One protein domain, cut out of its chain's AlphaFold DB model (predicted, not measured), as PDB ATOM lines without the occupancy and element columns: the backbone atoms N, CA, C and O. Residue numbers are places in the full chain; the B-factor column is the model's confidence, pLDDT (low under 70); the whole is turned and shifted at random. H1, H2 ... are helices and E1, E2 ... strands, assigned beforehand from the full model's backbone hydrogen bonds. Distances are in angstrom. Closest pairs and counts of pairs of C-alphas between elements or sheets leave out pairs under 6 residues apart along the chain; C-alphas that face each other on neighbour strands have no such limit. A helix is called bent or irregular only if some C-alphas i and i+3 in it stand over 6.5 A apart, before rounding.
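Overview. This is residues 2 to 93 of the 187 residues of an uncharacterized protein of Perkinsus olseni (UniProt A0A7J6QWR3). A small wall of three short parallel strands has H1 over one of its faces, and the much longer H2 runs side by side with H1 and only grazes the sheet. After E3 a stretch of 26 residues with no named element, 68 to 93, runs on past the end of that strand, folds back and then leads out to the last printed residue. The printed part has 92 residues, with two named helices and three named strands in the order E1, H1, E2, H2, E3; the sheet's order is E1, E2, E3. The class is mixed, helices and strands, though under half of the residues, 42, are in named elements. The whole is compact, with a radius of gyration of the C-alphas of 13.3 A and spans of 41 by 29 by 24 A.

Along the chain. Begin at the sheet: find C-alpha 7 at (147.899, 167.609, 150.256), from where E1, residues 7 to 10, runs 10.2 A. Beside it find E2, residues 30 to 33, and then E3, residues 65 to 67, which ends at C-alpha 67 (147.213, 160.940, 160.227). H1, residues 16 to 25, is 14.1 A long. For H2, residues 36 to 56, start at C-alpha 36 (151.895, 152.019, 160.505) and go 31.2 A to C-alpha 56; it is irregular, with C-alphas 37 and 40 standing 7.5 A apart.

Arrangement. Look first at E2, the inner strand. It is parallel to E1 at 24 degrees, with N 9 and O 31 within hydrogen-bond range at 2.8 A. E2 is parallel to its other neighbour E3 too, at 14 degrees, with N 32 and O 66 within hydrogen-bond range at 2.8 A. E1, H1, E2 and E2, H2, E3 are strand-helix-strand units, two parallel neighbour strands with a helix between them in the chain, and both crossovers are right-handed. H1 is on the sheet at a height of 9.7 A, over E2 and only just over E1, where 3 of its C-alphas fall; it runs along the strands, at 13 degrees to E2 on the local plane. The closest C-alphas of H1 and E1 are those of Leu 16 and Val 9, 7.0 A apart. H2 only grazes the sheet, with its residues 39 to 46. With residues 45 to 53 alone H2 touches H1, closest at the C-alphas of Leu 49 and Lys 21, 6.8 A; they run the same way at a shallow tilt of 33 degrees, only just short of steep. In H1 every O i to N i+4 pair is within hydrogen-bond range, in H2 15 of 17.

Size, cuts and confidence. The C-alphas farthest apart are those of Asp 58 and Ser 73, 42.2 A. The printed part has no cut and no long link; the link from H2 to E3 is short, the others tight. The mean pLDDT of the printed part is 76.2, and you will find values under 70 at residues 2 to 5, 52 to 62, 71 to 76, 79 to 85 and 93.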
ATOM      1  N   ARG A   2     134.597 176.459 153.630       44.41
ATOM      2  CA  ARG A   2     135.056 175.061 153.557       44.41
ATOM      3  C   ARG A   2     136.528 175.087 153.127       44.41
ATOM      4  O   ARG A   2     136.810 175.586 152.043       44.41
ATOM      5  N   ARG A   3     137.449 174.654 153.992       52.22
ATOM      6  CA  ARG A   3     138.861 174.455 153.629       52.22
ATOM      7  C   ARG A   3     138.987 173.063 153.010       52.22
ATOM      8  O   ARG A   3     138.476 172.103 153.581       52.22
ATOM      9  N   SER A   4     139.570 172.985 151.820       56.62
ATOM     10  CA  SER A   4     139.792 171.728 151.104       56.62
ATOM     11  C   SER A   4     141.064 171.060 151.619       56.62
ATOM     12  O   SER A   4     142.030 171.752 151.939       56.62
ATOM     13  N   LEU A   5     141.078 169.727 151.675       69.94
ATOM     14  CA  LEU A   5     142.319 168.983 151.872       69.94
ATOM     15  C   LEU A   5     143.228 169.255 150.669       69.94
ATOM     16  O   LEU A   5     142.855 168.948 149.538       69.94
ATOM     17  N   ASN A   6     144.395 169.844 150.915       71.25
ATOM     18  CA  ASN A   6     145.247 170.345 149.838       71.25
ATOM     19  C   ASN A   6     146.414 169.404 149.527       71.25
ATOM     20  O   ASN A   6     147.019 169.524 148.463       71.25
ATOM     21  N   GLN A   7     146.732 168.465 150.424       81.50
ATOM     22  CA  GLN A   7     147.899 167.609 150.256       81.50
ATOM     23  C   GLN A   7     147.731 166.236 150.910       81.50
ATOM     24  O   GLN A   7     147.350 166.127 152.073       81.50
ATOM     25  N   VAL A   8     148.068 165.182 150.163       86.88
ATOM     26  CA  VAL A   8     148.176 163.804 150.661       86.88
ATOM     27  C   VAL A   8     149.635 163.374 150.544       86.88
ATOM     28  O   VAL A   8     150.228 163.490 149.472       86.88
ATOM     29  N   VAL A   9     150.224 162.888 151.635       88.88
ATOM     30  CA  VAL A   9     151.626 162.467 151.703       88.88
ATOM     31  C   VAL A   9     151.736 161.078 152.328       88.88
ATOM     32  O   VAL A   9     151.092 160.772 153.324       88.88
ATOM     33  N   SER A  10     152.566 160.213 151.750       86.88
ATOM     34  CA  SER A  10     152.862 158.904 152.341       86.88
ATOM     35  C   SER A  10     153.985 159.035 153.367       86.88
ATOM     36  O   SER A  10     155.026 159.615 153.055       86.88
ATOM     37  N   ALA A  11     153.846 158.421 154.544       84.56
ATOM     38  CA  ALA A  11     154.915 158.372 155.542       84.56
ATOM     39  C   ALA A  11     156.182 157.678 155.005       84.56
ATOM     40  O   ALA A  11     157.294 157.964 155.442       84.56
ATOM     41  N   THR A  12     156.055 156.785 154.019       84.81
ATOM     42  CA  THR A  12     157.188 156.126 153.340       84.81
ATOM     43  C   THR A  12     157.916 157.011 152.327       84.81
ATOM     44  O   THR A  12     158.946 156.597 151.795       84.81
ATOM     45  N   SER A  13     157.418 158.224 152.064       87.81
ATOM     46  CA  SER A  13     158.075 159.168 151.165       87.81
ATOM     47  C   SER A  13     159.444 159.584 151.704       87.81
ATOM     48  O   SER A  13     159.592 159.889 152.890       87.81
ATOM     49  N   ARG A  14     160.442 159.649 150.815       86.56
ATOM     50  CA  ARG A  14     161.780 160.177 151.139       86.56
ATOM     51  C   ARG A  14     161.737 161.668 151.476       86.56
ATOM     52  O   ARG A  14     162.540 162.125 152.279       86.56
ATOM     53  N   ASP A  15     160.748 162.377 150.937       87.75
ATOM     54  CA  ASP A  15     160.582 163.821 151.106       87.75
ATOM     55  C   ASP A  15     159.549 164.173 152.182       87.75
ATOM     56  O   ASP A  15     159.101 165.319 152.250       87.75
ATOM     57  N   LEU A  16     159.149 163.211 153.029       87.44
ATOM     58  CA  LEU A  16     158.127 163.413 154.061       87.44
ATOM     59  C   LEU A  16     158.424 164.657 154.908       87.44
ATOM     60  O   LEU A  16     157.566 165.524 155.038       87.44
ATOM     61  N   GLN A  17     159.648 164.779 155.419       86.31
ATOM     62  CA  GLN A  17     160.023 165.875 156.316       86.31
ATOM     63  C   GLN A  17     159.955 167.246 155.644       86.31
ATOM     64  O   GLN A  17     159.441 168.213 156.208       86.31
ATOM     65  N   ALA A  18     160.474 167.334 154.418       87.56
ATOM     66  CA  ALA A  18     160.433 168.560 153.630       87.56
ATOM     67  C   ALA A  18     158.983 168.948 153.307       87.56
ATOM     68  O   ALA A  18     158.610 170.114 153.429       87.56
ATOM     69  N   THR A  19     158.160 167.952 152.981       87.50
ATOM     70  CA  THR A  19     156.741 168.121 152.674       87.50
ATOM     71  C   THR A  19     155.957 168.615 153.888       87.50
ATOM     72  O   THR A  19     155.213 169.585 153.776       87.50
ATOM     73  N   LEU A  20     156.165 168.012 155.064       87.38
ATOM     74  CA  LEU A  20     155.514 168.432 156.308       87.38
ATOM     75  C   LEU A  20     155.921 169.856 156.704       87.38
ATOM     76  O   LEU A  20     155.058 170.672 157.016       87.38
ATOM     77  N   LYS A  21     157.216 170.188 156.621       86.12
ATOM     78  CA  LYS A  21     157.723 171.550 156.870       86.12
ATOM     79  C   LYS A  21     157.059 172.579 155.967       86.12
ATOM     80  O   LYS A  21     156.600 173.613 156.445       86.12
ATOM     81  N   GLN A  22     156.996 172.293 154.668       85.25
ATOM     82  CA  GLN A  22     156.387 173.191 153.695       85.25
ATOM     83  C   GLN A  22     154.875 173.333 153.915       85.25
ATOM     84  O   GLN A  22     154.349 174.443 153.836       85.25
ATOM     85  N   GLY A  23     154.171 172.239 154.206       84.25
ATOM     86  CA  GLY A  23     152.732 172.265 154.460       84.25
ATOM     87  C   GLY A  23     152.372 173.053 155.718       84.25
ATOM     88  O   GLY A  23     151.474 173.890 155.672       84.25
ATOM     89  N   VAL A  24     153.136 172.886 156.802       83.31
ATOM     90  CA  VAL A  24     152.979 173.698 158.021       83.31
ATOM     91  C   VAL A  24     153.272 175.174 157.729       83.31
ATOM     92  O   VAL A  24     152.441 176.024 158.035       83.31
ATOM     93  N   ALA A  25     154.391 175.483 157.065       79.56
ATOM     94  CA  ALA A  25     154.775 176.863 156.742       79.56
ATOM     95  C   ALA A  25     153.770 177.579 155.821       79.56
ATOM     96  O   ALA A  25     153.594 178.791 155.910       79.56
ATOM     97  N   SER A  26     153.102 176.836 154.937       79.31
ATOM     98  CA  SER A  26     152.077 177.367 154.029       79.31
ATOM     99  C   SER A  26     150.661 177.359 154.616       79.31
ATOM    100  O   SER A  26     149.737 177.847 153.966       79.31
ATOM    101  N   GLY A  27     150.464 176.818 155.825       79.94
ATOM    102  CA  GLY A  27     149.137 176.675 156.430       79.94
ATOM    103  C   GLY A  27     148.237 175.659 155.714       79.94
ATOM    104  O   GLY A  27     147.013 175.744 155.825       79.94
ATOM    105  N   ALA A  28     148.807 174.731 154.940       83.56
ATOM    106  CA  ALA A  28     148.057 173.754 154.161       83.56
ATOM    107  C   ALA A  28     147.509 172.625 155.044       83.56
ATOM    108  O   ALA A  28     148.215 172.105 155.909       83.56
ATOM    109  N   ASP A  29     146.269 172.204 154.790       86.56
ATOM    110  CA  ASP A  29     145.701 171.005 155.409       86.56
ATOM    111  C   ASP A  29     146.279 169.748 154.730       86.56
ATOM    112  O   ASP A  29     146.205 169.609 153.501       86.56
ATOM    113  N   MET A  30     146.846 168.836 155.527       88.62
ATOM    114  CA  MET A  30     147.603 167.665 155.067       88.62
ATOM    115  C   MET A  30     147.027 166.346 155.587       88.62
ATOM    116  O   MET A  30     146.609 166.259 156.738       88.62
ATOM    117  N   LEU A  31     147.079 165.294 154.770       90.00
ATOM    118  CA  LEU A  31     146.746 163.915 155.135       90.00
ATOM    119  C   LEU A  31     147.984 163.024 154.991       90.00
ATOM    120  O   LEU A  31     148.510 162.878 153.889       90.00
ATOM    121  N   VAL A  32     148.432 162.407 156.082       89.25
ATOM    122  CA  VAL A  32     149.567 161.476 156.105       89.25
ATOM    123  C   VAL A  32     149.054 160.038 156.112       89.25
ATOM    124  O   VAL A  32     148.331 159.648 157.025       89.25
ATOM    125  N   THR A  33     149.430 159.235 155.120       89.12
ATOM    126  CA  THR A  33     149.015 157.826 154.974       89.12
ATOM    127  C   THR A  33     150.196 156.862 155.130       89.12
ATOM    128  O   THR A  33     151.349 157.291 155.219       89.12
ATOM    129  N   ASN A  34     149.936 155.549 155.173       84.88
ATOM    130  CA  ASN A  34     150.958 154.492 155.312       84.88
ATOM    131  C   ASN A  34     151.850 154.649 156.555       84.88
ATOM    132  O   ASN A  34     153.054 154.394 156.517       84.88
ATOM    133  N   VAL A  35     151.257 155.120 157.652       83.94
ATOM    134  CA  VAL A  35     151.986 155.517 158.858       83.94
ATOM    135  C   VAL A  35     152.429 154.298 159.671       83.94
ATOM    136  O   VAL A  35     153.576 154.259 160.109       83.94
ATOM    137  N   GLY A  36     151.572 153.282 159.824       79.94
ATOM    138  CA  GLY A  36     151.895 152.019 160.505       79.94
ATOM    139  C   GLY A  36     152.658 152.206 161.825       79.94
ATOM    140  O   GLY A  36     152.339 153.082 162.627       79.94
ATOM    141  N   GLU A  37     153.727 151.428 162.017       80.00
ATOM    142  CA  GLU A  37     154.618 151.497 163.191       80.00
ATOM    143  C   GLU A  37     155.383 152.838 163.309       80.00
ATOM    144  O   GLU A  37     155.964 153.143 164.348       80.00
ATOM    145  N   ARG A  38     155.372 153.687 162.270       81.38
ATOM    146  CA  ARG A  38     156.079 154.980 162.246       81.38
ATOM    147  C   ARG A  38     155.281 156.121 162.868       81.38
ATOM    148  O   ARG A  38     155.783 157.248 162.878       81.38
ATOM    149  N   VAL A  39     154.087 155.857 163.405       84.38
ATOM    150  CA  VAL A  39     153.220 156.880 164.015       84.38
ATOM    151  C   VAL A  39     153.969 157.753 165.018       84.38
ATOM    152  O   VAL A  39     153.910 158.972 164.901       84.38
ATOM    153  N   GLY A  40     154.767 157.159 165.911       82.69
ATOM    154  CA  GLY A  40     155.522 157.913 166.914       82.69
ATOM    155  C   GLY A  40     156.510 158.896 166.286       82.69
ATOM    156  O   GLY A  40     156.559 160.056 166.682       82.69
ATOM    157  N   SER A  41     157.232 158.468 165.244       84.44
ATOM    158  CA  SER A  41     158.190 159.327 164.534       84.44
ATOM    159  C   SER A  41     157.511 160.487 163.799       84.44
ATOM    160  O   SER A  41     157.976 161.620 163.887       84.44
ATOM    161  N   VAL A  42     156.379 160.226 163.136       87.00
ATOM    162  CA  VAL A  42     155.605 161.253 162.422       87.00
ATOM    163  C   VAL A  42     155.015 162.260 163.411       87.00
ATOM    164  O   VAL A  42     155.099 163.465 163.192       87.00
ATOM    165  N   VAL A  43     154.462 161.785 164.529       85.56
ATOM    166  CA  VAL A  43     153.890 162.643 165.577       85.56
ATOM    167  C   VAL A  43     154.967 163.493 166.251       85.56
ATOM    168  O   VAL A  43     154.761 164.687 166.454       85.56
ATOM    169  N   GLN A  44     156.131 162.920 166.566       84.69
ATOM    170  CA  GLN A  44     157.246 163.662 167.157       84.69
ATOM    171  C   GLN A  44     157.755 164.766 166.220       84.69
ATOM    172  O   GLN A  44     158.056 165.878 166.662       84.69
ATOM    173  N   GLU A  45     157.818 164.479 164.921       86.12
ATOM    174  CA  GLU A  45     158.203 165.461 163.915       86.12
ATOM    175  C   GLU A  45     157.185 166.605 163.829       86.12
ATOM    176  O   GLU A  45     157.573 167.769 163.887       86.12
ATOM    177  N   LEU A  46     155.886 166.297 163.796       85.38
ATOM    178  CA  LEU A  46     154.829 167.312 163.786       85.38
ATOM    179  C   LEU A  46     154.840 168.192 165.040       85.38
ATOM    180  O   LEU A  46     154.684 169.405 164.924       85.38
ATOM    181  N   ARG A  47     155.094 167.620 166.222       83.06
ATOM    182  CA  ARG A  47     155.263 168.401 167.460       83.06
ATOM    183  C   ARG A  47     156.437 169.373 167.358       83.06
ATOM    184  O   ARG A  47     156.291 170.536 167.711       83.06
ATOM    185  N   SER A  48     157.563 168.916 166.808       82.31
ATOM    186  CA  SER A  48     158.747 169.761 166.592       82.31
ATOM    187  C   SER A  48     158.472 170.901 165.601       82.31
ATOM    188  O   SER A  48     159.026 171.988 165.729       82.31
ATOM    189  N   LEU A  49     157.608 170.674 164.606       81.12
ATOM    190  CA  LEU A  49     157.182 171.712 163.663       81.12
ATOM    191  C   LEU A  49     156.183 172.693 164.283       81.12
ATOM    192  O   LEU A  49     156.242 173.878 163.971       81.12
ATOM    193  N   SER A  50     155.313 172.220 165.177       76.50
ATOM    194  CA  SER A  50     154.371 173.063 165.922       76.50
ATOM    195  C   SER A  50     155.101 174.066 166.811       76.50
ATOM    196  O   SER A  50     154.814 175.255 166.742       76.50
ATOM    197  N   THR A  51     156.101 173.617 167.578       70.88
ATOM    198  CA  THR A  51     156.897 174.507 168.442       70.88
ATOM    199  C   THR A  51     157.640 175.572 167.634       70.88
ATOM    200  O   THR A  51     157.679 176.732 168.023       70.88
ATOM    201  N   LEU A  52     158.172 175.209 166.458       65.56
ATOM    202  CA  LEU A  52     158.832 176.163 165.556       65.56
ATOM    203  C   LEU A  52     157.853 177.183 164.949       65.56
ATOM    204  O   LEU A  52     158.234 178.325 164.699       65.56
ATOM    205  N   ALA A  53     156.606 176.782 164.696       65.50
ATOM    206  CA  ALA A  53     155.568 177.679 164.195       65.50
ATOM    207  C   ALA A  53     155.081 178.661 165.278       65.50
ATOM    208  O   ALA A  53     154.802 179.817 164.960       65.50
ATOM    209  N   GLU A  54     155.028 178.235 166.544       64.50
ATOM    210  CA  GLU A  54     154.676 179.089 167.691       64.50
ATOM    211  C   GLU A  54     155.738 180.159 167.983       64.50
ATOM    212  O   GLU A  54     155.395 181.288 168.326       64.50
ATOM    213  N   GLU A  55     157.023 179.842 167.799       61.41
ATOM    214  CA  GLU A  55     158.127 180.787 168.018       61.41
ATOM    215  C   GLU A  55     158.289 181.823 166.885       61.41
ATOM    216  O   GLU A  55     158.908 182.868 167.095       61.41
ATOM    217  N   GLY A  56     157.749 181.553 165.688       55.62
ATOM    218  CA  GLY A  56     158.008 182.349 164.478       55.62
ATOM    219  C   GLY A  56     156.791 182.927 163.745       55.62
ATOM    220  O   GLY A  56     156.984 183.680 162.788       55.62
ATOM    221  N   GLY A  57     155.559 182.580 164.130       56.22
ATOM    222  CA  GLY A  57     154.340 182.905 163.376       56.22
ATOM    223  C   GLY A  57     153.487 184.031 163.973       56.22
ATOM    224  O   GLY A  57     153.348 184.157 165.184       56.22
ATOM    225  N   ASP A  58     152.824 184.809 163.114       53.66
ATOM    226  CA  ASP A  58     151.866 185.871 163.483       53.66
ATOM    227  C   ASP A  58     150.488 185.348 163.960       53.66
ATOM    228  O   ASP A  58     149.533 186.114 164.105       53.66
ATOM    229  N   GLY A  59     150.369 184.035 164.187       54.81
ATOM    230  CA  GLY A  59     149.146 183.364 164.628       54.81
ATOM    231  C   GLY A  59     148.063 183.191 163.555       54.81
ATOM    232  O   GLY A  59     146.985 182.690 163.876       54.81
ATOM    233  N   THR A  60     148.298 183.574 162.292       53.44
ATOM    234  CA  THR A  60     147.239 183.580 161.262       53.44
ATOM    235  C   THR A  60     147.167 182.316 160.391       53.44
ATOM    236  O   THR A  60     146.099 182.005 159.851       53.44
ATOM    237  N   THR A  61     148.241 181.528 160.290       62.72
ATOM    238  CA  THR A  61     148.321 180.319 159.444       62.72
ATOM    239  C   THR A  61     148.249 179.020 160.252       62.72
ATOM    240  O   THR A  61     149.238 178.334 160.483       62.72
ATOM    241  N   ALA A  62     147.035 178.631 160.652       69.44
ATOM    242  CA  ALA A  62     146.787 177.316 161.249       69.44
ATOM    243  C   ALA A  62     146.652 176.225 160.164       69.44
ATOM    244  O   ALA A  62     145.664 176.228 159.421       69.44
ATOM    245  N   SER A  63     147.619 175.300 160.108       77.50
ATOM    246  CA  SER A  63     147.581 174.051 159.324       77.50
ATOM    247  C   SER A  63     146.941 172.925 160.144       77.50
ATOM    248  O   SER A  63     147.185 172.817 161.347       77.50
ATOM    249  N   ARG A  64     146.127 172.073 159.507       84.12
ATOM    250  CA  ARG A  64     145.630 170.829 160.115       84.12
ATOM    251  C   ARG A  64     146.305 169.628 159.481       84.12
ATOM    252  O   ARG A  64     146.317 169.493 158.259       84.12
ATOM    253  N   VAL A  65     146.804 168.720 160.311       86.56
ATOM    254  CA  VAL A  65     147.419 167.476 159.847       86.56
ATOM    255  C   VAL A  65     146.601 166.290 160.332       86.56
ATOM    256  O   VAL A  65     146.419 166.094 161.529       86.56
ATOM    257  N   TYR A  66     146.110 165.499 159.385       89.25
ATOM    258  CA  TYR A  66     145.373 164.265 159.617       89.25
ATOM    259  C   TYR A  66     146.315 163.082 159.388       89.25
ATOM    260  O   TYR A  66     147.010 163.031 158.375       89.25
ATOM    261  N   ILE A  67     146.345 162.121 160.308       86.88
ATOM    262  CA  ILE A  67     147.213 160.940 160.227       86.88
ATOM    263  C   ILE A  67     146.318 159.709 160.106       86.88
ATOM    264  O   ILE A  67     145.536 159.424 161.008       86.88
ATOM    265  N   VAL A  68     146.439 158.979 159.000       86.75
ATOM    266  CA  VAL A  68     145.701 157.736 158.764       86.75
ATOM    267  C   VAL A  68     146.575 156.559 159.160       86.75
ATOM    268  O   VAL A  68     147.648 156.330 158.591       86.75
ATOM    269  N   ILE A  69     146.091 155.797 160.135       80.50
ATOM    270  CA  ILE A  69     146.737 154.586 160.624       80.50
ATOM    271  C   ILE A  69     145.900 153.405 160.150       80.50
ATOM    272  O   ILE A  69     144.818 153.156 160.675       80.50
ATOM    273  N   ASP A  70     146.405 152.684 159.155       74.38
ATOM    274  CA  ASP A  70     145.815 151.415 158.749       74.38
ATOM    275  C   ASP A  70     146.251 150.321 159.738       74.38
ATOM    276  O   ASP A  70     147.446 150.049 159.898       74.38
ATOM    277  N   ARG A  71     145.280 149.731 160.443       63.25
ATOM    278  CA  ARG A  71     145.497 148.667 161.435       63.25
ATOM    279  C   ARG A  71     145.507 147.262 160.823       63.25
ATOM    280  O   ARG A  71     145.670 146.303 161.570       63.25
ATOM    281  N   ALA A  72     145.379 147.113 159.500       55.97
ATOM    282  CA  ALA A  72     145.132 145.826 158.841       55.97
ATOM    283  C   ALA A  72     146.170 144.713 159.102       55.97
ATOM    284  O   ALA A  72     145.891 143.553 158.811       55.97
ATOM    285  N   SER A  73     147.357 145.018 159.639       51.97
ATOM    286  CA  SER A  73     148.415 144.014 159.843       51.97
ATOM    287  C   SER A  73     148.921 143.867 161.278       51.97
ATOM    288  O   SER A  73     149.320 142.760 161.644       51.97
ATOM    289  N   ARG A  74     148.923 144.926 162.103       56.44
ATOM    290  CA  ARG A  74     149.410 144.893 163.495       56.44
ATOM    291  C   ARG A  74     148.762 145.983 164.356       56.44
ATOM    292  O   ARG A  74     148.544 147.087 163.853       56.44
ATOM    293  N   PRO A  75     148.520 145.724 165.655       62.78
ATOM    294  CA  PRO A  75     148.120 146.769 166.585       62.78
ATOM    295  C   PRO A  75     149.245 147.803 166.705       62.78
ATOM    296  O   PRO A  75     150.363 147.486 167.105       62.78
ATOM    297  N   VAL A  76     148.940 149.041 166.328       67.69
ATOM    298  CA  VAL A  76     149.822 150.192 166.525       67.69
ATOM    299  C   VAL A  76     149.446 150.830 167.856       67.69
ATOM    300  O   VAL A  76     148.292 151.218 168.043       67.69
ATOM    301  N   ASP A  77     150.405 150.943 168.773       70.12
ATOM    302  CA  ASP A  77     150.198 151.675 170.021       70.12
ATOM    303  C   ASP A  77     150.171 153.182 169.738       70.12
ATOM    304  O   ASP A  77     151.194 153.826 169.496       70.12
ATOM    305  N   VAL A  78     148.961 153.739 169.725       71.50
ATOM    306  CA  VAL A  78     148.727 155.176 169.546       71.50
ATOM    307  C   VAL A  78     148.579 155.873 170.903       71.50
ATOM    308  O   VAL A  78     148.698 157.093 170.962       71.50
ATOM    309  N   ALA A  79     148.376 155.138 172.004       69.44
ATOM    310  CA  ALA A  79     148.072 155.720 173.312       69.44
ATOM    311  C   ALA A  79     149.228 156.584 173.834       69.44
ATOM    312  O   ALA A  79     148.995 157.672 174.349       69.44
ATOM    313  N   GLY A  80     150.476 156.160 173.605       69.31
ATOM    314  CA  GLY A  80     151.664 156.966 173.920       69.31
ATOM    315  C   GLY A  80     151.897 158.166 172.987       69.31
ATOM    316  O   GLY A  80     152.712 159.038 173.289       69.31
ATOM    317  N   CYS A  81     151.199 158.226 171.849       69.81
ATOM    318  CA  CYS A  81     151.326 159.292 170.851       69.81
ATOM    319  C   CYS A  81     150.234 160.368 170.985       69.81
ATOM    320  O   CYS A  81     150.447 161.510 170.568       69.81
ATOM    321  N   VAL A  82     149.080 160.024 171.566       68.38
ATOM    322  CA  VAL A  82     148.009 160.979 171.877       68.38
ATOM    323  C   VAL A  82     148.409 161.765 173.126       68.38
ATOM    324  O   VAL A  82     148.676 161.202 174.181       68.38
ATOM    325  N   GLY A  83     148.503 163.081 172.989       67.56
ATOM    326  CA  GLY A  83     148.848 164.022 174.053       67.56
ATOM    327  C   GLY A  83     148.366 165.414 173.660       67.56
ATOM    328  O   GLY A  83     147.594 165.536 172.707       67.56
ATOM    329  N   ASP A  84     148.830 166.453 174.355       62.69
ATOM    330  CA  ASP A  84     148.406 167.833 174.100       62.69
ATOM    331  C   ASP A  84     148.511 168.194 172.605       62.69
ATOM    332  O   ASP A  84     149.563 168.050 171.978       62.69
ATOM    333  N   GLY A  85     147.382 168.606 172.020       66.75
ATOM    334  CA  GLY A  85     147.283 168.996 170.609       66.75
ATOM    335  C   GLY A  85     146.993 167.870 169.607       66.75
ATOM    336  O   GLY A  85     146.877 168.158 168.418       66.75
ATOM    337  N   LEU A  86     146.830 166.611 170.039       75.31
ATOM    338  CA  LEU A  86     146.381 165.509 169.178       75.31
ATOM    339  C   LEU A  86     145.057 164.912 169.665       75.31
ATOM    340  O   LEU A  86     144.866 164.651 170.849       75.31
ATOM    341  N   SER A  87     144.156 164.628 168.726       80.56
ATOM    342  CA  SER A  87     142.916 163.888 168.977       80.56
ATOM    343  C   SER A  87     142.868 162.660 168.078       80.56
ATOM    344  O   SER A  87     143.089 162.765 166.872       80.56
ATOM    345  N   ALA A  88     142.596 161.497 168.666       78.81
ATOM    346  CA  ALA A  88     142.391 160.259 167.926       78.81
ATOM    347  C   ALA A  88     140.895 160.041 167.681       78.81
ATOM    348  O   ALA A  88     140.081 160.239 168.581       78.81
ATOM    349  N   VAL A  89     140.553 159.625 166.464       79.94
ATOM    350  CA  VAL A  89     139.200 159.212 166.083       79.94
ATOM    351  C   VAL A  89     139.292 157.766 165.626       79.94
ATOM    352  O   VAL A  89     140.130 157.450 164.779       79.94
ATOM    353  N   ASP A  90     138.473 156.896 166.210       76.00
ATOM    354  CA  ASP A  90     138.401 155.500 165.798       76.00
ATOM    355  C   ASP A  90     137.386 155.353 164.658       76.00
ATOM    356  O   ASP A  90     136.233 155.754 164.788       76.00
ATOM    357  N   PHE A  91     137.848 154.810 163.533       76.38
ATOM    358  CA  PHE A  91     137.023 154.469 162.370       76.38
ATOM    359  C   PHE A  91     136.888 152.950 162.202       76.38
ATOM    360  O   PHE A  91     136.472 152.481 161.142       76.38
ATOM    361  N   SER A  92     137.280 152.173 163.215       72.44
ATOM    362  CA  SER A  92     137.039 150.734 163.240       72.44
ATOM    363  C   SER A  92     135.534 150.501 163.169       72.44
ATOM    364  O   SER A  92     134.778 151.032 163.978       72.44
ATOM    365  N   LEU A  93     135.107 149.737 162.169       68.62
ATOM    366  CA  LEU A  93     133.715 149.339 162.048       68.62
ATOM    367  C   LEU A  93     133.510 148.109 162.930       68.62
ATOM    368  O   LEU A  93     134.208 147.106 162.766       68.62
TER     369      LEU A  93